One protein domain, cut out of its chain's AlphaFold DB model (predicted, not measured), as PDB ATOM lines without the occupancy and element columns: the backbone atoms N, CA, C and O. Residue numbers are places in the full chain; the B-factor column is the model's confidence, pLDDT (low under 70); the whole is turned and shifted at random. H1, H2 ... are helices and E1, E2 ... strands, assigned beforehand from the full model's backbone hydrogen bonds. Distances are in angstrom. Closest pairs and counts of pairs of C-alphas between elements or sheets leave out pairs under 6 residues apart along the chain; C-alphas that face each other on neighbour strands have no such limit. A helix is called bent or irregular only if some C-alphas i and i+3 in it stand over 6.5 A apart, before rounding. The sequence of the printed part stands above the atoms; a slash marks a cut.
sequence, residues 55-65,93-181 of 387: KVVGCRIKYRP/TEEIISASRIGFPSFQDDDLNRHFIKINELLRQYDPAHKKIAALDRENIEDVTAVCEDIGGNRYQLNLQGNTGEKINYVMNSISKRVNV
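What this domain is: This is residues 55 to 65 and 93 to 181 of the 387 residues of an uncharacterized protein of Nitrospiraceae bacterium (UniProt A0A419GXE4). A strongly twisted four-stranded sheet has two short helices, H2 and H3, over one face, in two layers, while H1 and the link before it reach past the sheet as a long arm. The 100 printed residues, of mixed class, hold helices and strands in the order E1 E2 H1 H2 E3 E4 H3 E5. The antiparallel sheet runs E2 E1 E3 E4. The whole is compact, radius of gyration of the C-alphas 14.3 A, yet elongated, spanning 50 by 26 by 21 A.

Where its parts are: E1, residues 55 to 63, 24.3 A long, begins at C-alpha (-135.724, 190.707, 40.835). E2 is residues 93 to 97, 13.2 A. H1, residues 110 to 126, 25.4 A, is only just irregular: C-alphas 122 and 125 are 6.9 A apart. H2 is residues 128 to 134, 9.9 A; E3 141 to 149, 23.2 A; E4 155 to 158, 9.9 A; H3 164 to 174, 15.2 A. E5, residues 178 to 181, 9.4 A, ends at C-alpha (-137.303, 199.075, 45.415).

How they stand to each other: Within hydrogen-bond range are N 60 and O 145 of E1 and E3, 2.9 A, N 61 and O 94 of E1 and E2, 2.8 A, and N 158 and O 146 of the hairpin E3 and E4, 2.8 A. E2, H1 H2, E3 form a split strand-helix-strand unit, its strands running the same way with E1 between, crossover right-handed. H1 is not on the sheet. H2 and H3 touch, C-alphas of His 130 and Met 172 closest at 6.4 A. E5 pairs with no named strand. Every O i to N i+4 pair is within range in H2 and H3, 11 of 13 in H1.

The domain as a whole: Residues 66 to 92 are cut out, a C-alpha gap of 10.3 A. The link E2 to H1 is long. Residues 100 to 108 and 152 have pLDDT under 70.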
ATOM      1  N   LYS A  55    -136.554 191.905  40.691       87.00
ATOM      2  CA  LYS A  55    -135.724 190.707  40.835       87.00
ATOM      3  C   LYS A  55    -134.255 191.109  40.789       87.00
ATOM      4  O   LYS A  55    -133.783 191.566  39.753       87.00
ATOM      5  N   VAL A  56    -133.520 190.901  41.879       89.69
ATOM      6  CA  VAL A  56    -132.057 191.049  41.868       89.69
ATOM      7  C   VAL A  56    -131.464 189.797  41.237       89.69
ATOM      8  O   VAL A  56    -131.746 188.684  41.673       89.69
ATOM      9  N   VAL A  57    -130.637 189.958  40.212       90.12
ATOM     10  CA  VAL A  57    -129.989 188.847  39.497       90.12
ATOM     11  C   VAL A  57    -128.475 188.827  39.677       90.12
ATOM     12  O   VAL A  57    -127.833 187.851  39.302       90.12
ATOM     13  N   GLY A  58    -127.894 189.863  40.280       92.50
ATOM     14  CA  GLY A  58    -126.452 189.948  40.468       92.50
ATOM     15  C   GLY A  58    -126.002 191.266  41.080       92.50
ATOM     16  O   GLY A  58    -126.781 191.964  41.734       92.50
ATOM     17  N   CYS A  59    -124.746 191.617  40.829       94.38
ATOM     18  CA  CYS A  59    -124.168 192.910  41.176       94.38
ATOM     19  C   CYS A  59    -123.118 193.361  40.166       94.38
ATOM     20  O   CYS A  59    -122.507 192.542  39.476       94.38
ATOM     21  N   ARG A  60    -122.874 194.668  40.140       95.19
ATOM     22  CA  ARG A  60    -121.726 195.273  39.479       95.19
ATOM     23  C   ARG A  60    -120.791 195.833  40.540       95.19
ATOM     24  O   ARG A  60    -121.228 196.471  41.495       95.19
ATOM     25  N   ILE A  61    -119.512 195.544  40.383       94.06
ATOM     26  CA  ILE A  61    -118.445 195.914  41.302       94.06
ATOM     27  C   ILE A  61    -117.576 196.921  40.583       94.06
ATOM     28  O   ILE A  61    -117.160 196.684  39.449       94.06
ATOM     29  N   LYS A  62    -117.299 198.034  41.250       93.69
ATOM     30  CA  LYS A  62    -116.301 199.002  40.824       93.69
ATOM     31  C   LYS A  62    -115.081 198.844  41.717       93.69
ATOM     32  O   LYS A  62    -115.185 198.990  42.936       93.69
ATOM     33  N   TYR A  63    -113.938 198.540  41.123       91.06
ATOM     34  CA  TYR A  63    -112.673 198.401  41.832       91.06
ATOM     35  C   TYR A  63    -111.951 199.741  41.937       91.06
ATOM     36  O   TYR A  63    -112.027 200.583  41.041       91.06
ATOM     37  N   ARG A  64    -111.204 199.921  43.029       87.31
ATOM     38  CA  ARG A  64    -110.333 201.083  43.202       87.31
ATOM     39  C   ARG A  64    -109.231 201.041  42.137       87.31
ATOM     40  O   ARG A  64    -108.623 199.986  41.924       87.31
ATOM     41  N   PRO A  65    -108.922 202.170  41.481       79.50
ATOM     42  CA  PRO A  65    -107.788 202.230  40.575       79.50
ATOM     43  C   PRO A  65    -106.509 201.918  41.356       79.50
ATOM     44  O   PRO A  65    -106.209 202.566  42.359       79.50
ATOM     45  N   THR A  93    -114.470 197.680  36.199       87.69
ATOM     46  CA  THR A  93    -115.818 197.231  36.523       87.69
ATOM     47  C   THR A  93    -116.009 195.767  36.186       87.69
ATOM     48  O   THR A  93    -115.639 195.303  35.115       87.69
ATOM     49  N   GLU A  94    -116.629 195.035  37.101       91.62
ATOM     50  CA  GLU A  94    -116.976 193.633  36.906       91.62
ATOM     51  C   GLU A  94    -118.451 193.410  37.213       91.62
ATOM     52  O   GLU A  94    -118.966 193.883  38.225       91.62
ATOM     53  N   GLU A  95    -119.134 192.652  36.361       92.31
ATOM     54  CA  GLU A  95    -120.510 192.231  36.598       92.31
ATOM     55  C   GLU A  95    -120.556 190.743  36.958       92.31
ATOM     56  O   GLU A  95    -120.075 189.884  36.216       92.31
ATOM     57  N   ILE A  96    -121.151 190.432  38.110       91.81
ATOM     58  CA  ILE A  96    -121.361 189.065  38.584       91.81
ATOM     59  C   ILE A  96    -122.859 188.780  38.556       91.81
ATOM     60  O   ILE A  96    -123.616 189.338  39.349       91.81
ATOM     61  N   ILE A  97    -123.277 187.883  37.664       90.50
ATOM     62  CA  ILE A  97    -124.677 187.485  37.491       90.50
ATOM     63  C   ILE A  97    -124.879 186.042  37.936       90.50
ATOM     64  O   ILE A  97    -124.087 185.156  37.616       90.50
ATOM     65  N   SER A  98    -125.970 185.816  38.660       84.75
ATOM     66  CA  SER A  98    -126.452 184.495  39.044       84.75
ATOM     67  C   SER A  98    -126.693 183.631  37.808       84.75
ATOM     68  O   SER A  98    -127.430 184.004  36.892       84.75
ATOM     69  N   ALA A  99    -126.091 182.442  37.797       74.69
ATOM     70  CA  ALA A  99    -126.361 181.437  36.768       74.69
ATOM     71  C   ALA A  99    -127.734 180.770  36.969       74.69
ATOM     72  O   ALA A  99    -128.239 180.093  36.070       74.69
ATOM     73  N   SER A 100    -128.342 180.970  38.141       66.38
ATOM     74  CA  SER A 100    -129.659 180.464  38.491       66.38
ATOM     75  C   SER A 100    -130.740 181.176  37.670       66.38
ATOM     76  O   SER A 100    -131.392 182.127  38.103       66.38
ATOM     77  N   ARG A 101    -130.971 180.675  36.450       58.84
ATOM     78  CA  ARG A 101    -132.135 181.012  35.614       58.84
ATOM     79  C   ARG A 101    -133.403 180.326  36.111       58.84
ATOM     80  O   ARG A 101    -134.236 179.914  35.305       58.84
ATOM     81  N   ILE A 102    -133.551 180.150  37.420       52.62
ATOM     82  CA  ILE A 102    -134.744 179.520  37.963       52.62
ATOM     83  C   ILE A 102    -135.860 180.558  37.868       52.62
ATOM     84  O   ILE A 102    -136.081 181.386  38.751       52.62
ATOM     85  N   GLY A 103    -136.512 180.577  36.707       52.12
ATOM     86  CA  GLY A 103    -137.880 181.038  36.612       52.12
ATOM     87  C   GLY A 103    -138.676 180.160  37.559       52.12
ATOM     88  O   GLY A 103    -138.596 178.936  37.476       52.12
ATOM     89  N   PHE A 104    -139.376 180.778  38.502       54.53
ATOM     90  CA  PHE A 104    -140.362 180.062  39.291       54.53
ATOM     91  C   PHE A 104    -141.321 179.417  38.288       54.53
ATOM     92  O   PHE A 104    -141.942 180.157  37.515       54.53
ATOM     93  N   PRO A 105    -141.437 178.079  38.235       53.94
ATOM     94  CA  PRO A 105    -142.613 177.514  37.611       53.94
ATOM     95  C   PRO A 105    -143.774 178.097  38.412       53.94
ATOM     96  O   PRO A 105    -143.796 177.968  39.634       53.94
ATOM     97  N   SER A 106    -144.671 178.830  37.756       56.00
ATOM     98  CA  SER A 106    -145.932 179.187  38.401       56.00
ATOM     99  C   SER A 106    -146.797 177.945  38.319       56.00
ATOM    100  O   SER A 106    -147.519 177.727  37.349       56.00
ATOM    101  N   PHE A 107    -146.618 177.051  39.287       65.12
ATOM    102  CA  PHE A 107    -147.566 175.969  39.469       65.12
ATOM    103  C   PHE A 107    -148.911 176.599  39.837       65.12
ATOM    104  O   PHE A 107    -148.956 177.649  40.479       65.12
ATOM    105  N   GLN A 108    -150.015 175.981  39.429       67.62
ATOM    106  CA  GLN A 108    -151.336 176.416  39.896       67.62
ATOM    107  C   GLN A 108    -151.491 176.213  41.413       67.62
ATOM    108  O   GLN A 108    -152.307 176.873  42.045       67.62
ATOM    109  N   ASP A 109    -150.690 175.312  41.985       76.56
ATOM    110  CA  ASP A 109    -150.665 174.976  43.401       76.56
ATOM    111  C   ASP A 109    -149.697 175.891  44.181       76.56
ATOM    112  O   ASP A 109    -148.477 175.882  43.969       76.56
ATOM    113  N   ASP A 110    -150.250 176.677  45.107       74.81
ATOM    114  CA  ASP A 110    -149.506 177.607  45.962       74.81
ATOM    115  C   ASP A 110    -148.621 176.914  47.012       74.81
ATOM    116  O   ASP A 110    -147.594 177.471  47.419       74.81
ATOM    117  N   ASP A 111    -148.979 175.715  47.473       81.62
ATOM    118  CA  ASP A 111    -148.128 174.910  48.356       81.62
ATOM    119  C   ASP A 111    -146.913 174.382  47.592       81.62
ATOM    120  O   ASP A 111    -145.782 174.476  48.085       81.62
ATOM    121  N   LEU A 112    -147.112 173.924  46.355       80.06
ATOM    122  CA  LEU A 112    -146.026 173.489  45.481       80.06
ATOM    123  C   LEU A 112    -145.090 174.651  45.135       80.06
ATOM    124  O   LEU A 112    -143.868 174.507  45.233       80.06
ATOM    125  N   ASN A 113    -145.643 175.825  44.814       73.88
ATOM    126  CA  ASN A 113    -144.861 177.047  44.610       73.88
ATOM    127  C   ASN A 113    -144.004 177.371  45.842       73.88
ATOM    128  O   ASN A 113    -142.795 177.581  45.715       73.88
ATOM    129  N   ARG A 114    -144.597 177.360  47.044       79.56
ATOM    130  CA  ARG A 114    -143.872 177.592  48.308       79.56
ATOM    131  C   ARG A 114    -142.779 176.554  48.549       79.56
ATOM    132  O   ARG A 114    -141.685 176.913  48.988       79.56
ATOM    133  N   HIS A 115    -143.038 175.289  48.232       84.12
ATOM    134  CA  HIS A 115    -142.053 174.223  48.368       84.12
ATOM    135  C   HIS A 115    -140.849 174.434  47.436       84.12
ATOM    136  O   HIS A 115    -139.703 174.384  47.887       84.12
ATOM    137  N   PHE A 116    -141.090 174.754  46.161       78.69
ATOM    138  CA  PHE A 116    -140.025 175.055  45.201       78.69
ATOM    139  C   PHE A 116    -139.236 176.314  45.566       78.69
ATOM    140  O   PHE A 116    -138.013 176.325  45.420       78.69
ATOM    141  N   ILE A 117    -139.899 177.353  46.091       77.44
ATOM    142  CA  ILE A 117    -139.220 178.534  46.645       77.44
ATOM    143  C   ILE A 117    -138.228 178.100  47.731       77.44
ATOM    144  O   ILE A 117    -137.055 178.463  47.657       77.44
ATOM    145  N   LYS A 118    -138.656 177.256  48.678       81.94
ATOM    146  CA  LYS A 118    -137.797 176.774  49.771       81.94
ATOM    147  C   LYS A 118    -136.605 175.948  49.272       81.94
ATOM    148  O   LYS A 118    -135.493 176.129  49.766       81.94
ATOM    149  N   ILE A 119    -136.805 175.073  48.284       83.12
ATOM    150  CA  ILE A 119    -135.703 174.319  47.656       83.12
ATOM    151  C   ILE A 119    -134.692 175.283  47.028       83.12
ATOM    152  O   ILE A 119    -133.489 175.159  47.262       83.12
ATOM    153  N   ASN A 120    -135.168 176.272  46.270       76.62
ATOM    154  CA  ASN A 120    -134.298 177.250  45.620       76.62
ATOM    155  C   ASN A 120    -133.501 178.080  46.631       76.62
ATOM    156  O   ASN A 120    -132.322 178.345  46.404       76.62
ATOM    157  N   GLU A 121    -134.108 178.453  47.761       77.19
ATOM    158  CA  GLU A 121    -133.407 179.148  48.842       77.19
ATOM    159  C   GLU A 121    -132.261 178.314  49.428       77.19
ATOM    160  O   GLU A 121    -131.179 178.855  49.658       77.19
ATOM    161  N   LEU A 122    -132.454 177.001  49.600       82.50
ATOM    162  CA  LEU A 122    -131.409 176.089  50.086       82.50
ATOM    163  C   LEU A 122    -130.279 175.883  49.066       82.50
ATOM    164  O   LEU A 122    -129.112 175.759  49.447       82.50
ATOM    165  N   LEU A 123    -130.607 175.853  47.772       80.12
ATOM    166  CA  LEU A 123    -129.628 175.647  46.699       80.12
ATOM    167  C   LEU A 123    -128.822 176.907  46.358       80.12
ATOM    168  O   LEU A 123    -127.752 176.821  45.758       80.12
ATOM    169  N   ARG A 124    -129.304 178.078  46.768       75.00
ATOM    170  CA  ARG A 124    -128.735 179.384  46.423       75.00
ATOM    171  C   ARG A 124    -127.260 179.550  46.792       75.00
ATOM    172  O   ARG A 124    -126.504 180.142  46.030       75.00
ATOM    173  N   GLN A 125    -126.827 178.992  47.922       76.50
ATOM    174  CA  GLN A 125    -125.423 179.032  48.360       76.50
ATOM    175  C   GLN A 125    -124.453 178.327  47.394       76.50
ATOM    176  O   GLN A 125    -123.250 178.592  47.411       76.50
ATOM    177  N   TYR A 126    -124.964 177.436  46.540       81.94
ATOM    178  CA  TYR A 126    -124.174 176.742  45.527       81.94
ATOM    179  C   TYR A 126    -124.079 177.518  44.208       81.94
ATOM    180  O   TYR A 126    -123.334 177.093  43.323       81.94
ATOM    181  N   ASP A 127    -124.772 178.655  44.078       83.50
ATOM    182  CA  ASP A 127    -124.662 179.528  42.913       83.50
ATOM    183  C   ASP A 127    -123.212 180.036  42.766       83.50
ATOM    184  O   ASP A 127    -122.660 180.608  43.716       83.50
ATOM    185  N   PRO A 128    -122.571 179.868  41.592       87.56
ATOM    186  CA  PRO A 128    -121.237 180.404  41.337       87.56
ATOM    187  C   PRO A 128    -121.107 181.900  41.645       87.56
ATOM    188  O   PRO A 128    -120.056 182.330  42.119       87.56
ATOM    189  N   ALA A 129    -122.173 182.684  41.443       88.62
ATOM    190  CA  ALA A 129    -122.193 184.101  41.789       88.62
ATOM    191  C   ALA A 129    -122.018 184.321  43.297       88.62
ATOM    192  O   ALA A 129    -121.227 185.174  43.691       88.62
ATOM    193  N   HIS A 130    -122.678 183.520  44.142       88.00
ATOM    194  CA  HIS A 130    -122.516 183.613  45.597       88.00
ATOM    195  C   HIS A 130    -121.080 183.319  46.020       88.00
ATOM    196  O   HIS A 130    -120.505 184.067  46.808       88.00
ATOM    197  N   LYS A 131    -120.473 182.264  45.464       87.62
ATOM    198  CA  LYS A 131    -119.077 181.912  45.765       87.62
ATOM    199  C   LYS A 131    -118.113 183.016  45.340       87.62
ATOM    200  O   LYS A 131    -117.215 183.365  46.099       87.62
ATOM    201  N   LYS A 132    -118.319 183.576  44.147       91.69
ATOM    202  CA  LYS A 132    -117.470 184.639  43.607       91.69
ATOM    203  C   LYS A 132    -117.568 185.919  44.434       91.69
ATOM    204  O   LYS A 132    -116.539 186.482  44.773       91.69
ATOM    205  N   ILE A 133    -118.779 186.326  44.819       90.88
ATOM    206  CA  ILE A 133    -119.000 187.513  45.660       90.88
ATOM    207  C   ILE A 133    -118.414 187.313  47.063       90.88
ATOM    208  O   ILE A 133    -117.801 188.226  47.613       90.88
ATOM    209  N   ALA A 134    -118.556 186.117  47.639       88.75
ATOM    210  CA  ALA A 134    -117.974 185.796  48.941       88.75
ATOM    211  C   ALA A 134    -116.435 185.834  48.939       88.75
ATOM    212  O   ALA A 134    -115.840 186.122  49.975       88.75
ATOM    213  N   ALA A 135    -115.802 185.567  47.792       90.00
ATOM    214  CA  ALA A 135    -114.349 185.558  47.619       90.00
ATOM    215  C   ALA A 135    -113.747 186.930  47.253       90.00
ATOM    216  O   ALA A 135    -112.542 187.016  47.022       90.00
ATOM    217  N   LEU A 136    -114.558 187.990  47.168       89.81
ATOM    218  CA  LEU A 136    -114.076 189.322  46.808       89.81
ATOM    219  C   LEU A 136    -113.174 189.922  47.888       89.81
ATOM    220  O   LEU A 136    -113.526 189.949  49.070       89.81
ATOM    221  N   ASP A 137    -112.066 190.512  47.448       87.75
ATOM    222  CA  ASP A 137    -111.237 191.361  48.292       87.75
ATOM    223  C   ASP A 137    -111.908 192.726  48.497       87.75
ATOM    224  O   ASP A 137    -111.930 193.591  47.617       87.75
ATOM    225  N   ARG A 138    -112.474 192.910  49.691       87.94
ATOM    226  CA  ARG A 138    -113.259 194.094  50.054       87.94
ATOM    227  C   ARG A 138    -112.425 195.371  50.109       87.94
ATOM    228  O   ARG A 138    -112.991 196.452  49.955       87.94
ATOM    229  N   GLU A 139    -111.113 195.271  50.321       86.56
ATOM    230  CA  GLU A 139    -110.231 196.439  50.436       86.56
ATOM    231  C   GLU A 139    -109.997 197.119  49.083       86.56
ATOM    232  O   GLU A 139    -109.774 198.331  49.014       86.56
ATOM    233  N   ASN A 140    -110.131 196.356  48.000       89.19
ATOM    234  CA  ASN A 140    -109.924 196.821  46.635       89.19
ATOM    235  C   ASN A 140    -111.208 197.295  45.943       89.19
ATOM    236  O   ASN A 140    -111.164 197.712  44.786       89.19
ATOM    237  N   ILE A 141    -112.346 197.285  46.639       91.56
ATOM    238  CA  ILE A 141    -113.635 197.700  46.082       91.56
ATOM    239  C   ILE A 141    -113.913 199.171  46.414       91.56
ATOM    240  O   ILE A 141    -113.834 199.618  47.562       91.56
ATOM    241  N   GLU A 142    -114.242 199.935  45.378       91.88
ATOM    242  CA  GLU A 142    -114.730 201.309  45.479       91.88
ATOM    243  C   GLU A 142    -116.240 201.320  45.735       91.88
ATOM    244  O   GLU A 142    -116.693 201.992  46.656       91.88
ATOM    245  N   ASP A 143    -117.007 200.551  44.955       93.56
ATOM    246  CA  ASP A 143    -118.463 200.507  45.075       93.56
ATOM    247  C   ASP A 143    -119.068 199.173  44.609       93.56
ATOM    248  O   ASP A 143    -118.464 198.426  43.834       93.56
ATOM    249  N   VAL A 144    -120.287 198.891  45.074       94.62
ATOM    250  CA  VAL A 144    -121.104 197.746  44.656       94.62
ATOM    251  C   VAL A 144    -122.533 198.212  44.397       94.62
ATOM    252  O   VAL A 144    -123.197 198.738  45.288       94.62
ATOM    253  N   THR A 145    -123.048 197.947  43.202       94.69
ATOM    254  CA  THR A 145    -124.460 198.149  42.859       94.69
ATOM    255  C   THR A 145    -125.139 196.801  42.652       94.69
ATOM    256  O   THR A 145    -124.525 195.839  42.184       94.69
ATOM    257  N   ALA A 146    -126.417 196.692  43.015       93.44
ATOM    258  CA  ALA A 146    -127.189 195.499  42.678       93.44
ATOM    259  C   ALA A 146    -127.585 195.555  41.197       93.44
ATOM    260  O   ALA A 146    -127.877 196.625  40.670       93.44
ATOM    261  N   VAL A 147    -127.612 194.408  40.525       92.50
ATOM    262  CA  VAL A 147    -128.139 194.293  39.160       92.50
ATOM    263  C   VAL A 147    -129.509 193.647  39.243       92.50
ATOM    264  O   VAL A 147    -129.648 192.524  39.737       92.50
ATOM    265  N   CYS A 148    -130.515 194.367  38.768       89.81
ATOM    266  CA  CYS A 148    -131.888 193.903  38.660       89.81
ATOM    267  C   CYS A 148    -132.203 193.523  37.214       89.81
ATOM    268  O   CYS A 148    -131.588 194.045  36.286       89.81
ATOM    269  N   GLU A 149    -133.160 192.620  37.031       84.81
ATOM    270  CA  GLU A 149    -133.674 192.216  35.722       84.81
ATOM    271  C   GLU A 149    -135.181 192.482  35.675       84.81
ATOM    272  O   GLU A 149    -135.921 192.065  36.574       84.81
ATOM    273  N   ASP A 150    -135.626 193.212  34.653       76.50
ATOM    274  CA  ASP A 150    -137.047 193.450  34.408       76.50
ATOM    275  C   ASP A 150    -137.716 192.242  33.721       76.50
ATOM    276  O   ASP A 150    -137.081 191.240  33.397       76.50
ATOM    277  N   ILE A 151    -139.031 192.319  33.492       72.81
ATOM    278  CA  ILE A 151    -139.764 191.228  32.825       72.81
ATOM    279  C   ILE A 151    -139.336 191.056  31.355       72.81
ATOM    280  O   ILE A 151    -139.482 189.973  30.805       72.81
ATOM    281  N   GLY A 152    -138.783 192.096  30.726       66.94
ATOM    282  CA  GLY A 152    -138.197 192.046  29.385       66.94
ATOM    283  C   GLY A 152    -136.833 191.351  29.321       66.94
ATOM    284  O   GLY A 152    -136.309 191.165  28.224       66.94
ATOM    285  N   GLY A 153    -136.247 190.990  30.468       73.06
ATOM    286  CA  GLY A 153    -134.868 190.513  30.560       73.06
ATOM    287  C   GLY A 153    -133.828 191.636  30.489       73.06
ATOM    288  O   GLY A 153    -132.631 191.355  30.411       73.06
ATOM    289  N   ASN A 154    -134.252 192.905  30.514       79.56
ATOM    290  CA  ASN A 154    -133.329 194.032  30.533       79.56
ATOM    291  C   ASN A 154    -132.750 194.190  31.930       79.56
ATOM    292  O   ASN A 154    -133.471 194.191  32.933       79.56
ATOM    293  N   ARG A 155    -131.433 194.374  31.983       86.44
ATOM    294  CA  ARG A 155    -130.715 194.574  33.235       86.44
ATOM    295  C   ARG A 155    -130.455 196.041  33.484       86.44
ATOM    296  O   ARG A 155    -130.077 196.780  32.579       86.44
ATOM    297  N   TYR A 156    -130.604 196.442  34.733       86.25
ATOM    298  CA  TYR A 156    -130.272 197.786  35.177       86.25
ATOM    299  C   TYR A 156    -129.726 197.750  36.602       86.25
ATOM    300  O   TYR A 156    -129.895 196.778  37.339       86.25
ATOM    301  N   GLN A 157    -129.015 198.811  36.968       90.31
ATOM    302  CA  GLN A 157    -128.363 198.911  38.265       90.31
ATOM    303  C   GLN A 157    -129.290 199.562  39.290       90.31
ATOM    304  O   GLN A 157    -129.927 200.578  39.011       90.31
ATOM    305  N   LEU A 158    -129.302 199.004  40.492       88.88
ATOM    306  CA  LEU A 158    -129.893 199.587  41.680       88.88
ATOM    307  C   LEU A 158    -128.762 200.090  42.580       88.88
ATOM    308  O   LEU A 158    -127.952 199.306  43.087       88.88
ATOM    309  N   ASN A 159    -128.725 201.406  42.782       90.12
ATOM    310  CA  ASN A 159    -127.781 202.032  43.700       90.12
ATOM    311  C   ASN A 159    -128.110 201.625  45.136       90.12
ATOM    312  O   ASN A 159    -129.254 201.730  45.577       90.12
ATOM    313  N   LEU A 160    -127.089 201.182  45.865       91.00
ATOM    314  CA  LEU A 160    -127.216 200.757  47.252       91.00
ATOM    315  C   LEU A 160    -126.645 201.831  48.176       91.00
ATOM    316  O   LEU A 160    -125.602 202.424  47.887       91.00
ATOM    317  N   GLN A 161    -127.324 202.064  49.295       89.50
ATOM    318  CA  GLN A 161    -126.815 202.888  50.391       89.50
ATOM    319  C   GLN A 161    -125.956 202.038  51.339       89.50
ATOM    320  O   GLN A 161    -126.044 200.810  51.325       89.50
ATOM    321  N   GLY A 162    -125.131 202.695  52.156       91.88
ATOM    322  CA  GLY A 162    -124.240 202.036  53.115       91.88
ATOM    323  C   GLY A 162    -122.800 201.882  52.625       91.88
ATOM    324  O   GLY A 162    -122.440 202.321  51.529       91.88
ATOM    325  N   ASN A 163    -121.958 201.282  53.461       92.56
ATOM    326  CA  ASN A 163    -120.563 200.981  53.135       92.56
ATOM    327  C   ASN A 163    -120.440 199.720  52.258       92.56
ATOM    328  O   ASN A 163    -121.375 198.932  52.129       92.56
ATOM    329  N   THR A 164    -119.262 199.486  51.676       92.50
ATOM    330  CA  THR A 164    -119.004 198.342  50.782       92.50
ATOM    331  C   THR A 164    -119.400 196.990  51.384       92.50
ATOM    332  O   THR A 164    -119.983 196.157  50.693       92.50
ATOM    333  N   GLY A 165    -119.135 196.764  52.675       92.62
ATOM    334  CA  GLY A 165    -119.502 195.520  53.354       92.62
ATOM    335  C   GLY A 165    -121.017 195.327  53.450       92.62
ATOM    336  O   GLY A 165    -121.518 194.239  53.169       92.62
ATOM    337  N   GLU A 166    -121.753 196.388  53.780       94.19
ATOM    338  CA  GLU A 166    -123.221 196.390  53.814       94.19
ATOM    339  C   GLU A 166    -123.814 196.128  52.426       94.19
ATOM    340  O   GLU A 166    -124.716 195.298  52.292       94.19
ATOM    341  N   LYS A 167    -123.262 196.756  51.381       94.94
ATOM    342  CA  LYS A 167    -123.704 196.554  49.992       94.94
ATOM    343  C   LYS A 167    -123.472 195.115  49.517       94.94
ATOM    344  O   LYS A 167    -124.378 194.510  48.941       94.94
ATOM    345  N   ILE A 168    -122.305 194.533  49.812       93.56
ATOM    346  CA  ILE A 168    -122.002 193.120  49.511       93.56
ATOM    347  C   ILE A 168    -122.979 192.194  50.239       93.56
ATOM    348  O   ILE A 168    -123.553 191.296  49.621       93.56
ATOM    349  N   ASN A 169    -123.207 192.423  51.534       92.62
ATOM    350  CA  ASN A 169    -124.141 191.621  52.324       92.62
ATOM    351  C   ASN A 169    -125.574 191.728  51.783       92.62
ATOM    352  O   ASN A 169    -126.267 190.715  51.691       92.62
ATOM    353  N   TYR A 170    -126.012 192.924  51.378       92.94
ATOM    354  CA  TYR A 170    -127.312 193.115  50.737       92.94
ATOM    355  C   TYR A 170    -127.431 192.276  49.464       92.94
ATOM    356  O   TYR A 170    -128.382 191.511  49.323       92.94
ATOM    357  N   VAL A 171    -126.459 192.365  48.553       92.38
ATOM    358  CA  VAL A 171    -126.460 191.589  47.304       92.38
ATOM    359  C   VAL A 171    -126.482 190.088  47.599       92.38
ATOM    360  O   VAL A 171    -127.332 189.371  47.066       92.38
ATOM    361  N   MET A 172    -125.612 189.612  48.492       89.75
ATOM    362  CA  MET A 172    -125.572 188.208  48.917       89.75
ATOM    363  C   MET A 172    -126.895 187.745  49.518       89.75
ATOM    364  O   MET A 172    -127.293 186.604  49.320       89.75
ATOM    365  N   ASN A 173    -127.649 188.623  50.174       89.19
ATOM    366  CA  ASN A 173    -128.962 188.289  50.720       89.19
ATOM    367  C   ASN A 173    -130.104 188.405  49.701       89.19
ATOM    368  O   ASN A 173    -131.107 187.707  49.876       89.19
ATOM    369  N   SER A 174    -129.919 189.178  48.626       89.06
ATOM    370  CA  SER A 174    -130.969 189.555  47.668       89.06
ATOM    371  C   SER A 174    -130.887 188.900  46.283       89.06
ATOM    372  O   SER A 174    -131.920 188.768  45.639       89.06
ATOM    373  N   ILE A 175    -129.719 188.456  45.796       87.62
ATOM    374  CA  ILE A 175    -129.580 187.711  44.522       87.62
ATOM    375  C   ILE A 175    -130.631 186.596  44.377       87.62
ATOM    376  O   ILE A 175    -130.831 185.810  45.293       87.62
ATOM    377  N   SER A 176    -131.271 186.493  43.219       80.12
ATOM    378  CA  SER A 176    -132.360 185.553  42.911       80.12
ATOM    379  C   SER A 176    -133.640 185.755  43.734       80.12
ATOM    380  O   SER A 176    -134.593 184.998  43.549       80.12
ATOM    381  N   LYS A 177    -133.707 186.776  44.599       81.44
ATOM    382  CA  LYS A 177    -134.922 187.173  45.312       81.44
ATOM    383  C   LYS A 177    -135.576 188.374  44.653       81.44
ATOM    384  O   LYS A 177    -134.962 189.147  43.910       81.44
ATOM    385  N   ARG A 178    -136.856 188.513  44.968       84.06
ATOM    386  CA  ARG A 178    -137.605 189.730  44.725       84.06
ATOM    387  C   ARG A 178    -137.437 190.666  45.921       84.06
ATOM    388  O   ARG A 178    -137.563 190.230  47.062       84.06
ATOM    389  N   VAL A 179    -137.105 191.923  45.656       87.00
ATOM    390  CA  VAL A 179    -136.877 192.960  46.667       87.00
ATOM    391  C   VAL A 179    -137.756 194.163  46.380       87.00
ATOM    392  O   VAL A 179    -138.049 194.467  45.225       87.00
ATOM    393  N   ASN A 180    -138.152 194.864  47.437       88.81
ATOM    394  CA  ASN A 180    -138.858 196.127  47.303       88.81
ATOM    395  C   ASN A 180    -137.859 197.247  46.999       88.81
ATOM    396  O   ASN A 180    -136.956 197.516  47.788       88.81
ATOM    397  N   VAL A 181    -138.039 197.892  45.852       86.88
ATOM    398  CA  VAL A 181    -137.303 199.075  45.415       86.88
ATOM    399  C   VAL A 181    -138.227 200.277  45.505       86.88
ATOM    400  O   VAL A 181    -139.371 200.230  45.056       86.88
TER     401      VAL A 181